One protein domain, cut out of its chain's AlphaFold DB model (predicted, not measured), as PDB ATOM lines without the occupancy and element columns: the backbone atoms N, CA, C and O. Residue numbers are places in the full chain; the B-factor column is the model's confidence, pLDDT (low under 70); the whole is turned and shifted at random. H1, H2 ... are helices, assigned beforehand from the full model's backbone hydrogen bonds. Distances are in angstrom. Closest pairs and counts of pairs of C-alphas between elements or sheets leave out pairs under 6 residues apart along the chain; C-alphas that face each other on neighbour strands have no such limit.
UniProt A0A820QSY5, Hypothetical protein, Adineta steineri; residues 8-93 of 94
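This is residues 8 to 93 of the 94 residues of the protein "Hypothetical protein" of Adineta steineri (UniProt A0A820QSY5). A helical hairpin, H2 and H3, makes the middle of the body; H1 packs across H2 on one side with residues 23 to 27, and H4 and the short H5 are near H3 on the other side, more loosely placed. A tail, residues 8 to 15, sticks out at the end where H1 lies and adds to the length. The printed part has 86 residues with five named helices, H1 to H5 in chain order, and no named strand; the class is all helix. The whole is elongated, spanning 48 by 26 by 22 A, and only just compact, close to loose, with a radius of gyration of the C-alphas of 13.9 A.

H3, residues 56 to 68, touches H2, residues 43 to 52; their closest C-alphas, of Leu 47 and Ile 59, are 5.8 A apart. This hairpin has a shallow tilt of 28 degrees, opposite ways. H1, residues 21 to 33, touches H2 with residues 23 to 27 alone, about perpendicular at 76 degrees; the closest C-alphas, of Ala 23 and Val 46, are 4.9 A apart. H4, residues 75 to 84, is close to H3 but not clearly touching, opposite ways at a shallow tilt of 25 degrees; the closest C-alphas, of Ile 66 and Ile 78, are 8.0 A apart. H5, residues 88 to 92, only just touches H3, with 3 pairs of C-alphas within 8 A and with residues 60 to 63 of H3 alone; the closest are Cys 63 and Ile 91, 6.9 A. H1 and H3 are apart. In H1, H2, H3, H4 and H5 every O i to N i+4 pair is within hydrogen-bond range.

H3 measures 18.4 A from C-alpha 56 at (123.429, 155.943, 88.496) to C-alpha 68, and H1 18.1 A from C-alpha 21 at (112.907, 142.180, 78.794). H2 measures 14.1 A, H4 14.3 A and H5 6.0 A, ending with C-alpha 92 at (136.839, 150.013, 92.856).

The C-alphas of Lys 10 and Ser 72, the two farthest apart, are 49.5 A apart. The printed part has no cut and no long link. Residues 86 to 93 have pLDDT under 70; the mean of the printed part is 82.6.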
ATOM      1  N   GLU A   8     115.473 158.137  65.880       80.31
ATOM      2  CA  GLU A   8     114.725 157.651  67.035       80.31
ATOM      3  C   GLU A   8     113.752 158.709  67.574       80.31
ATOM      4  O   GLU A   8     112.634 158.385  67.957       80.31
ATOM      5  N   THR A   9     114.111 159.992  67.494       78.88
ATOM      6  CA  THR A   9     113.273 161.119  67.939       78.88
ATOM      7  C   THR A   9     111.995 161.281  67.115       78.88
ATOM      8  O   THR A   9     111.007 161.839  67.589       78.88
ATOM      9  N   LYS A  10     111.989 160.808  65.863       78.31
ATOM     10  CA  LYS A  10     110.827 160.874  64.961       78.31
ATOM     11  C   LYS A  10     110.052 159.558  64.897       78.31
ATOM     12  O   LYS A  10     109.008 159.506  64.244       78.31
ATOM     13  N   GLN A  11     110.549 158.502  65.535       82.19
ATOM     14  CA  GLN A  11     109.914 157.190  65.534       82.19
ATOM     15  C   GLN A  11     108.959 157.051  66.725       82.19
ATOM     16  O   GLN A  11     109.235 157.517  67.824       82.19
ATOM     17  N   ARG A  12     107.801 156.417  66.493       81.44
ATOM     18  CA  ARG A  12     106.820 156.109  67.553       81.44
ATOM     19  C   ARG A  12     107.163 154.841  68.333       81.44
ATOM     20  O   ARG A  12     106.731 154.703  69.468       81.44
ATOM     21  N   GLU A  13     107.916 153.940  67.718       84.56
ATOM     22  CA  GLU A  13     108.424 152.713  68.324       84.56
ATOM     23  C   GLU A  13     109.938 152.691  68.188       84.56
ATOM     24  O   GLU A  13     110.475 153.051  67.137       84.56
ATOM     25  N   ILE A  14     110.614 152.254  69.248       85.38
ATOM     26  CA  ILE A  14     112.060 152.078  69.255       85.38
ATOM     27  C   ILE A  14     112.365 150.674  69.752       85.38
ATOM     28  O   ILE A  14     111.827 150.230  70.766       85.38
ATOM     29  N   ILE A  15     113.229 149.981  69.019       84.12
ATOM     30  CA  ILE A  15     113.678 148.635  69.354       84.12
ATOM     31  C   ILE A  15     114.957 148.770  70.171       84.12
ATOM     32  O   ILE A  15     115.947 149.324  69.691       84.12
ATOM     33  N   ILE A  16     114.927 148.266  71.400       85.19
ATOM     34  CA  ILE A  16     116.091 148.201  72.284       85.19
ATOM     35  C   ILE A  16     116.614 146.767  72.217       85.19
ATOM     36  O   ILE A  16     115.888 145.829  72.535       85.19
ATOM     37  N   ASN A  17     117.853 146.608  71.756       85.62
ATOM     38  CA  ASN A  17     118.521 145.311  71.654       85.62
ATOM     39  C   ASN A  17     119.470 145.104  72.842       85.62
ATOM     40  O   ASN A  17     119.787 146.052  73.557       85.62
ATOM     41  N   ASP A  18     119.926 143.863  73.027       82.56
ATOM     42  CA  ASP A  18     120.935 143.480  74.029       82.56
ATOM     43  C   ASP A  18     120.517 143.706  75.492       82.56
ATOM     44  O   ASP A  18     121.357 143.845  76.383       82.56
ATOM     45  N   ILE A  19     119.206 143.706  75.752       85.56
ATOM     46  CA  ILE A  19     118.643 143.812  77.094       85.56
ATOM     47  C   ILE A  19     117.655 142.684  77.371       85.56
ATOM     48  O   ILE A  19     116.910 142.244  76.495       85.56
ATOM     49  N   ASP A  20     117.650 142.240  78.619       87.75
ATOM     50  CA  ASP A  20     116.665 141.300  79.125       87.75
ATOM     51  C   ASP A  20     115.311 142.019  79.322       87.75
ATOM     52  O   ASP A  20     115.277 143.089  79.946       87.75
ATOM     53  N   PRO A  21     114.199 141.492  78.776       88.12
ATOM     54  CA  PRO A  21     112.907 142.180  78.794       88.12
ATOM     55  C   PRO A  21     112.374 142.385  80.217       88.12
ATOM     56  O   PRO A  21     111.867 143.466  80.518       88.12
ATOM     57  N   ASP A  22     112.559 141.407  81.108       88.88
ATOM     58  CA  ASP A  22     112.168 141.508  82.515       88.88
ATOM     59  C   ASP A  22     112.944 142.616  83.245       88.88
ATOM     60  O   ASP A  22     112.385 143.363  84.054       88.88
ATOM     61  N   ALA A  23     114.239 142.773  82.947       89.19
ATOM     62  CA  ALA A  23     115.040 143.855  83.513       89.19
ATOM     63  C   ALA A  23     114.547 145.233  83.049       89.19
ATOM     64  O   ALA A  23     114.436 146.149  83.868       89.19
ATOM     65  N   LEU A  24     114.209 145.378  81.763       90.62
ATOM     66  CA  LEU A  24     113.659 146.622  81.227       90.62
ATOM     67  C   LEU A  24     112.293 146.949  81.848       90.62
ATOM     68  O   LEU A  24     112.063 148.094  82.240       90.62
ATOM     69  N   GLU A  25     111.413 145.958  81.993       90.19
ATOM     70  CA  GLU A  25     110.113 146.131  82.648       90.19
ATOM     71  C   GLU A  25     110.282 146.652  84.080       90.19
ATOM     72  O   GLU A  25     109.642 147.631  84.466       90.19
ATOM     73  N   LYS A  26     111.211 146.078  84.853       89.56
ATOM     74  CA  LYS A  26     111.496 146.546  86.217       89.56
ATOM     75  C   LYS A  26     112.033 147.970  86.273       89.56
ATOM     76  O   LYS A  26     111.674 148.706  87.190       89.56
ATOM     77  N   LEU A  27     112.868 148.374  85.317       90.25
ATOM     78  CA  LEU A  27     113.338 149.759  85.237       90.25
ATOM     79  C   LEU A  27     112.195 150.731  84.933       90.25
ATOM     80  O   LEU A  27     112.133 151.807  85.526       90.25
ATOM     81  N   ILE A  28     111.270 150.348  84.050       90.62
ATOM     82  CA  ILE A  28     110.082 151.152  83.746       90.62
ATOM     83  C   ILE A  28     109.189 151.249  84.985       90.62
ATOM     84  O   ILE A  28     108.797 152.349  85.365       90.62
ATOM     85  N   LEU A  29     108.913 150.130  85.660       90.56
ATOM     86  CA  LEU A  29     108.142 150.122  86.905       90.56
ATOM     87  C   LEU A  29     108.793 151.010  87.969       90.56
ATOM     88  O   LEU A  29     108.102 151.807  88.597       90.56
ATOM     89  N   TYR A  30     110.117 150.958  88.114       90.12
ATOM     90  CA  TYR A  30     110.843 151.860  89.005       90.12
ATOM     91  C   TYR A  30     110.666 153.333  88.619       90.12
ATOM     92  O   TYR A  30     110.432 154.159  89.497       90.12
ATOM     93  N   ALA A  31     110.716 153.674  87.330       89.44
ATOM     94  CA  ALA A  31     110.535 155.053  86.877       89.44
ATOM     95  C   ALA A  31     109.144 155.622  87.222       89.44
ATOM     96  O   ALA A  31     109.017 156.825  87.450       89.44
ATOM     97  N   TYR A  32     108.111 154.773  87.284       91.00
ATOM     98  CA  TYR A  32     106.740 155.184  87.612       91.00
ATOM     99  C   TYR A  32     106.387 155.052  89.101       91.00
ATOM    100  O   TYR A  32     105.640 155.876  89.624       91.00
ATOM    101  N   GLU A  33     106.893 154.031  89.795       91.19
ATOM    102  CA  GLU A  33     106.545 153.740  91.192       91.19
ATOM    103  C   GLU A  33     107.594 154.227  92.203       91.19
ATOM    104  O   GLU A  33     107.301 154.328  93.396       91.19
ATOM    105  N   GLY A  34     108.827 154.490  91.760       87.12
ATOM    106  CA  GLY A  34     109.960 154.880  92.604       87.12
ATOM    107  C   GLY A  34     110.534 153.753  93.474       87.12
ATOM    108  O   GLY A  34     111.366 154.010  94.342       87.12
ATOM    109  N   ARG A  35     110.096 152.502  93.276       86.19
ATOM    110  CA  ARG A  35     110.545 151.323  94.038       86.19
ATOM    111  C   ARG A  35     111.049 150.223  93.109       86.19
ATOM    112  O   ARG A  35     110.492 150.008  92.039       86.19
ATOM    113  N   LEU A  36     112.109 149.539  93.528       87.75
ATOM    114  CA  LEU A  36     112.747 148.465  92.771       87.75
ATOM    115  C   LEU A  36     113.107 147.324  93.720       87.75
ATOM    116  O   LEU A  36     113.841 147.519  94.689       87.75
ATOM    117  N   GLU A  37     112.608 146.128  93.427       85.69
ATOM    118  CA  GLU A  37     112.919 144.927  94.201       85.69
ATOM    119  C   GLU A  37     114.085 144.158  93.573       85.69
ATOM    120  O   GLU A  37     113.938 143.480  92.549       85.69
ATOM    121  N   LEU A  38     115.246 144.250  94.226       86.75
ATOM    122  CA  LEU A  38     116.462 143.535  93.845       86.75
ATOM    123  C   LEU A  38     116.489 142.138  94.470       86.75
ATOM    124  O   LEU A  38     116.331 141.971  95.681       86.75
ATOM    125  N   GLN A  39     116.723 141.133  93.634       85.94
ATOM    126  CA  GLN A  39     116.907 139.741  94.035       85.94
ATOM    127  C   GLN A  39     118.171 139.196  93.377       85.94
ATOM    128  O   GLN A  39     118.592 139.693  92.334       85.94
ATOM    129  N   GLN A  40     118.756 138.149  93.954       79.88
ATOM    130  CA  GLN A  40     120.008 137.570  93.466       79.88
ATOM    131  C   GLN A  40     119.933 137.126  91.995       79.88
ATOM    132  O   GLN A  40     120.901 137.298  91.260       79.88
ATOM    133  N   ASP A  41     118.770 136.648  91.553       82.81
ATOM    134  CA  ASP A  41     118.568 136.171  90.182       82.81
ATOM    135  C   ASP A  41     118.375 137.309  89.164       82.81
ATOM    136  O   ASP A  41     118.596 137.113  87.974       82.81
ATOM    137  N   ASN A  42     117.972 138.508  89.611       85.44
ATOM    138  CA  ASN A  42     117.658 139.635  88.722       85.44
ATOM    139  C   ASN A  42     118.662 140.793  88.792       85.44
ATOM    140  O   ASN A  42     118.742 141.579  87.849       85.44
ATOM    141  N   VAL A  43     119.434 140.904  89.879       86.75
ATOM    142  CA  VAL A  43     120.309 142.055  90.147       86.75
ATOM    143  C   VAL A  43     121.342 142.251  89.041       86.75
ATOM    144  O   VAL A  43     121.649 143.380  88.676       86.75
ATOM    145  N   THR A  44     121.830 141.158  88.459       85.75
ATOM    146  CA  THR A  44     122.792 141.172  87.358       85.75
ATOM    147  C   THR A  44     122.182 141.774  86.091       85.75
ATOM    148  O   THR A  44     122.743 142.716  85.541       85.75
ATOM    149  N   ASN A  45     121.004 141.303  85.668       88.69
ATOM    150  CA  ASN A  45     120.330 141.809  84.465       88.69
ATOM    151  C   ASN A  45     119.895 143.270  84.640       88.69
ATOM    152  O   ASN A  45     120.079 144.088  83.738       88.69
ATOM    153  N   VAL A  46     119.372 143.612  85.822       90.56
ATOM    154  CA  VAL A  46     118.984 144.985  86.173       90.56
ATOM    155  C   VAL A  46     120.196 145.916  86.175       90.56
ATOM    156  O   VAL A  46     120.085 147.042  85.701       90.56
ATOM    157  N   LEU A  47     121.361 145.459  86.639       88.44
ATOM    158  CA  LEU A  47     122.594 146.246  86.615       88.44
ATOM    159  C   LEU A  47     123.074 146.529  85.183       88.44
ATOM    160  O   LEU A  47     123.429 147.668  84.891       88.44
ATOM    161  N   ILE A  48     123.030 145.545  84.276       86.50
ATOM    162  CA  ILE A  48     123.366 145.753  82.850       86.50
ATOM    163  C   ILE A  48     122.426 146.790  82.237       86.50
ATOM    164  O   ILE A  48     122.871 147.739  81.592       86.50
ATOM    165  N   ALA A  49     121.126 146.618  82.469       89.75
ATOM    166  CA  ALA A  49     120.097 147.519  81.983       89.75
ATOM    167  C   ALA A  49     120.301 148.947  82.522       89.75
ATOM    168  O   ALA A  49     120.337 149.909  81.758       89.75
ATOM    169  N   ALA A  50     120.513 149.092  83.832       89.31
ATOM    170  CA  ALA A  50     120.747 150.381  84.474       89.31
ATOM    171  C   ALA A  50     122.028 151.056  83.967       89.31
ATOM    172  O   ALA A  50     122.032 152.269  83.775       89.31
ATOM    173  N   HIS A  51     123.082 150.281  83.702       86.44
ATOM    174  CA  HIS A  51     124.315 150.778  83.096       86.44
ATOM    175  C   HIS A  51     124.087 151.285  81.666       86.44
ATOM    176  O   HIS A  51     124.523 152.383  81.328       86.44
ATOM    177  N   MET A  52     123.327 150.549  80.852       86.88
ATOM    178  CA  MET A  52     122.979 150.947  79.483       86.88
ATOM    179  C   MET A  52     122.191 152.265  79.433       86.88
ATOM    180  O   MET A  52     122.479 153.128  78.605       86.88
ATOM    181  N   PHE A  53     121.222 152.443  80.335       87.06
ATOM    182  CA  PHE A  53     120.445 153.685  80.451       87.06
ATOM    183  C   PHE A  53     121.121 154.760  81.306       87.06
ATOM    184  O   PHE A  53     120.593 155.865  81.424       87.06
ATOM    185  N   ASN A  54     122.288 154.456  81.875       86.25
ATOM    186  CA  ASN A  54     123.078 155.345  82.717       86.25
ATOM    187  C   ASN A  54     122.308 155.883  83.946       86.25
ATOM    188  O   ASN A  54     122.389 157.062  84.293       86.25
ATOM    189  N   ILE A  55     121.536 155.008  84.604       88.50
ATOM    190  CA  ILE A  55     120.750 155.331  85.806       88.50
ATOM    191  C   ILE A  55     121.607 155.074  87.051       88.50
ATOM    192  O   ILE A  55     121.545 154.007  87.666       88.50
ATOM    193  N   THR A  56     122.422 156.059  87.425       86.56
ATOM    194  CA  THR A  56     123.429 155.943  88.496       86.56
ATOM    195  C   THR A  56     122.867 155.492  89.845       86.56
ATOM    196  O   THR A  56     123.484 154.656  90.499       86.56
ATOM    197  N   GLU A  57     121.678 155.952  90.243       88.12
ATOM    198  CA  GLU A  57     121.049 155.548  91.513       88.12
ATOM    199  C   GLU A  57     120.804 154.032  91.596       88.12
ATOM    200  O   GLU A  57     121.058 153.401  92.626       88.12
ATOM    201  N   ILE A  58     120.358 153.425  90.492       88.62
ATOM    202  CA  ILE A  58     120.099 151.983  90.416       88.62
ATOM    203  C   ILE A  58     121.413 151.213  90.334       88.62
ATOM    204  O   ILE A  58     121.545 150.172  90.980       88.62
ATOM    205  N   ILE A  59     122.392 151.730  89.586       87.88
ATOM    206  CA  ILE A  59     123.732 151.138  89.494       87.88
ATOM    207  C   ILE A  59     124.344 151.030  90.898       87.88
ATOM    208  O   ILE A  59     124.741 149.943  91.314       87.88
ATOM    209  N   GLU A  60     124.342 152.117  91.674       86.44
ATOM    210  CA  GLU A  60     124.863 152.109  93.044       86.44
ATOM    211  C   GLU A  60     124.093 151.158  93.969       86.44
ATOM    212  O   GLU A  60     124.699 150.472  94.797       86.44
ATOM    213  N   ALA A  61     122.762 151.112  93.859       88.00
ATOM    214  CA  ALA A  61     121.935 150.211  94.658       88.00
ATOM    215  C   ALA A  61     122.245 148.734  94.357       88.00
ATOM    216  O   ALA A  61     122.382 147.931  95.284       88.00
ATOM    217  N   CYS A  62     122.415 148.389  93.078       88.38
ATOM    218  CA  CYS A  62     122.797 147.050  92.639       88.38
ATOM    219  C   CYS A  62     124.208 146.689  93.113       88.38
ATOM    220  O   CYS A  62     124.393 145.615  93.684       88.38
ATOM    221  N   CYS A  63     125.186 147.591  92.974       85.00
ATOM    222  CA  CYS A  63     126.545 147.378  93.482       85.00
ATOM    223  C   CYS A  63     126.548 147.127  94.997       85.00
ATOM    224  O   CYS A  63     127.094 146.124  95.450       85.00
ATOM    225  N   LYS A  64     125.840 147.951  95.784       85.62
ATOM    226  CA  LYS A  64     125.703 147.760  97.242       85.62
ATOM    227  C   LYS A  64     125.039 146.429  97.604       85.62
ATOM    228  O   LYS A  64     125.357 145.847  98.642       85.62
ATOM    229  N   TYR A  65     124.092 145.953  96.798       86.81
ATOM    230  CA  TYR A  65     123.467 144.644  97.000       86.81
ATOM    231  C   TYR A  65     124.465 143.506  96.746       86.81
ATOM    232  O   TYR A  65     124.590 142.603  97.575       86.81
ATOM    233  N   ILE A  66     125.214 143.587  95.643       83.44
ATOM    234  CA  ILE A  66     126.231 142.601  95.255       83.44
ATOM    235  C   ILE A  66     127.361 142.546  96.292       83.44
ATOM    236  O   ILE A  66     127.751 141.456  96.703       83.44
ATOM    237  N   GLU A  67     127.834 143.694  96.784       82.50
ATOM    238  CA  GLU A  67     128.844 143.770  97.849       82.50
ATOM    239  C   GLU A  67     128.390 143.075  99.138       82.50
ATOM    240  O   GLU A  67     129.156 142.338  99.755       82.50
ATOM    241  N   LYS A  68     127.126 143.263  99.545       83.81
ATOM    242  CA  LYS A  68     126.566 142.615 100.746       83.81
ATOM    243  C   LYS A  68     126.412 141.105 100.600       83.81
ATOM    244  O   LYS A  68     126.428 140.401 101.606       83.81
ATOM    245  N   GLN A  69     126.228 140.616  99.377       80.75
ATOM    246  CA  GLN A  69     126.110 139.189  99.076       80.75
ATOM    247  C   GLN A  69     127.427 138.559  98.609       80.75
ATOM    248  O   GLN A  69     127.441 137.400  98.185       80.75
ATOM    249  N   LEU A  70     128.539 139.293  98.693       82.31
ATOM    250  CA  LEU A  70     129.843 138.790  98.302       82.31
ATOM    251  C   LEU A  70     130.275 137.656  99.243       82.31
ATOM    252  O   LEU A  70     130.436 137.827 100.449       82.31
ATOM    253  N   HIS A  71     130.475 136.479  98.665       82.31
ATOM    254  CA  HIS A  71     130.906 135.263  99.334       82.31
ATOM    255  C   HIS A  71     132.126 134.688  98.609       82.31
ATOM    256  O   HIS A  71     132.305 134.854  97.402       82.31
ATOM    257  N   SER A  72     132.959 133.928  99.315       81.19
ATOM    258  CA  SER A  72     134.138 133.271  98.726       81.19
ATOM    259  C   SER A  72     133.804 132.330  97.557       81.19
ATOM    260  O   SER A  72     134.663 132.024  96.738       81.19
ATOM    261  N   SER A  73     132.550 131.886  97.465       83.56
ATOM    262  CA  SER A  73     132.053 130.986  96.418       83.56
ATOM    263  C   SER A  73     131.565 131.713  95.159       83.56
ATOM    264  O   SER A  73     131.553 131.109  94.093       83.56
ATOM    265  N   ASN A  74     131.151 132.982  95.264       80.88
ATOM    266  CA  ASN A  74     130.583 133.756  94.149       80.88
ATOM    267  C   ASN A  74     131.487 134.917  93.690       80.88
ATOM    268  O   ASN A  74     131.252 135.486  92.624       80.88
ATOM    269  N   CYS A  75     132.555 135.224  94.436       81.75
ATOM    270  CA  CYS A  75     133.456 136.344  94.164       81.75
ATOM    271  C   CYS A  75     134.103 136.282  92.772       81.75
ATOM    272  O   CYS A  75     134.214 137.305  92.103       81.75
ATOM    273  N   LEU A  76     134.465 135.087  92.291       82.06
ATOM    274  CA  LEU A  76     135.058 134.920  90.963       82.06
ATOM    275  C   LEU A  76     134.054 135.232  89.842       82.06
ATOM    276  O   LEU A  76     134.421 135.824  88.828       82.06
ATOM    277  N   GLY A  77     132.788 134.850  90.034       81.69
ATOM    278  CA  GLY A  77     131.707 135.135  89.089       81.69
ATOM    279  C   GLY A  77     131.414 136.628  89.012       81.69
ATOM    280  O   GLY A  77     131.360 137.185  87.920       81.69
ATOM    281  N   ILE A  78     131.322 137.283  90.172       80.38
ATOM    282  CA  ILE A  78     131.109 138.731  90.274       80.38
ATOM    283  C   ILE A  78     132.280 139.500  89.651       80.38
ATOM    284  O   ILE A  78     132.056 140.428  88.882       80.38
ATOM    285  N   TYR A  79     133.525 139.091  89.916       79.88
ATOM    286  CA  TYR A  79     134.707 139.733  89.336       79.88
ATOM    287  C   TYR A  79     134.736 139.617  87.808       79.88
ATOM    288  O   TYR A  79     134.945 140.603  87.104       79.88
ATOM    289  N   LYS A  80     134.478 138.414  87.280       81.25
ATOM    290  CA  LYS A  80     134.407 138.197  85.832       81.25
ATOM    291  C   LYS A  80     133.286 139.024  85.201       81.25
ATOM    292  O   LYS A  80     133.497 139.613  84.147       81.25
ATOM    293  N   PHE A  81     132.131 139.091  85.856       81.12
ATOM    294  CA  PHE A  81     130.998 139.892  85.412       81.12
ATOM    295  C   PHE A  81     131.336 141.388  85.368       81.12
ATOM    296  O   PHE A  81     131.108 142.045  84.355       81.12
ATOM    297  N   ALA A  82     131.955 141.910  86.427       80.00
ATOM    298  CA  ALA A  82     132.383 143.302  86.493       80.00
ATOM    299  C   ALA A  82     133.359 143.672  85.368       80.00
ATOM    300  O   ALA A  82     133.251 144.748  84.784       80.00
ATOM    301  N   LEU A  83     134.276 142.760  85.039       77.25
ATOM    302  CA  LEU A  83     135.254 142.940  83.970       77.25
ATOM    303  C   LEU A  83     134.626 142.875  82.567       77.25
ATOM    304  O   LEU A  83     135.120 143.527  81.657       77.25
ATOM    305  N   GLN A  84     133.538 142.122  82.377       77.81
ATOM    306  CA  GLN A  84     132.839 142.034  81.086       77.81
ATOM    307  C   GLN A  84     131.982 143.263  80.764       77.81
ATOM    308  O   GLN A  84     131.741 143.531  79.591       77.81
ATOM    309  N   HIS A  85     131.515 143.983  81.783       71.75
ATOM    310  CA  HIS A  85     130.594 145.112  81.626       71.75
ATOM    311  C   HIS A  85     131.231 146.471  81.957       71.75
ATOM    312  O   HIS A  85     130.506 147.439  82.157       71.75
ATOM    313  N   ASP A  86     132.568 146.543  82.038       69.88
ATOM    314  CA  ASP A  86     133.335 147.748  82.411       69.88
ATOM    315  C   ASP A  86     132.913 148.376  83.762       69.88
ATOM    316  O   ASP A  86     133.169 149.545  84.048       69.88
ATOM    317  N   LEU A  87     132.317 147.570  84.647       67.50
ATOM    318  CA  LEU A  87     131.831 147.983  85.970       67.50
ATOM    319  C   LEU A  87     132.946 148.019  87.030       67.50
ATOM    320  O   LEU A  87     132.688 148.380  88.176       67.50
ATOM    321  N   LEU A  88     134.185 147.649  86.678       60.66
ATOM    322  CA  LEU A  88     135.336 147.646  87.596       60.66
ATOM    323  C   LEU A  88     135.531 149.008  88.270       60.66
ATOM    324  O   LEU A  88     135.671 149.071  89.487       60.66
ATOM    325  N   ASN A  89     135.407 150.098  87.508       56.31
ATOM    326  CA  ASN A  89     135.531 151.456  88.041       56.31
ATOM    327  C   ASN A  89     134.455 151.784  89.085       56.31
ATOM    328  O   ASN A  89     134.685 152.600  89.969       56.31
ATOM    329  N   THR A  90     133.280 151.163  88.999       55.28
ATOM    330  CA  THR A  90     132.155 151.408  89.910       55.28
ATOM    331  C   THR A  90     132.275 150.612  91.209       55.28
ATOM    332  O   THR A  90     131.711 151.014  92.221       55.28
ATOM    333  N   ILE A  91     133.013 149.498  91.190       56.97
ATOM    334  CA  ILE A  91     133.255 148.638  92.358       56.97
ATOM    335  C   ILE A  91     134.567 149.034  93.061       56.97
ATOM    336  O   ILE A  91     134.677 148.915  94.277       56.97
ATOM    337  N   GLU A  92     135.556 149.539  92.316       48.94
ATOM    338  CA  GLU A  92     136.839 150.013  92.856       48.94
ATOM    339  C   GLU A  92     136.827 151.482  93.310       48.94
ATOM    340  O   GLU A  92     137.772 151.909  93.969       48.94
ATOM    341  N   SER A  93     135.792 152.275  92.999       42.62
ATOM    342  CA  SER A  93     135.718 153.669  93.459       42.62
ATOM    343  C   SER A  93     135.343 153.743  94.943       42.62
ATOM    344  O   SER A  93     134.191 153.966  95.318       42.62
TER     345      SER A  93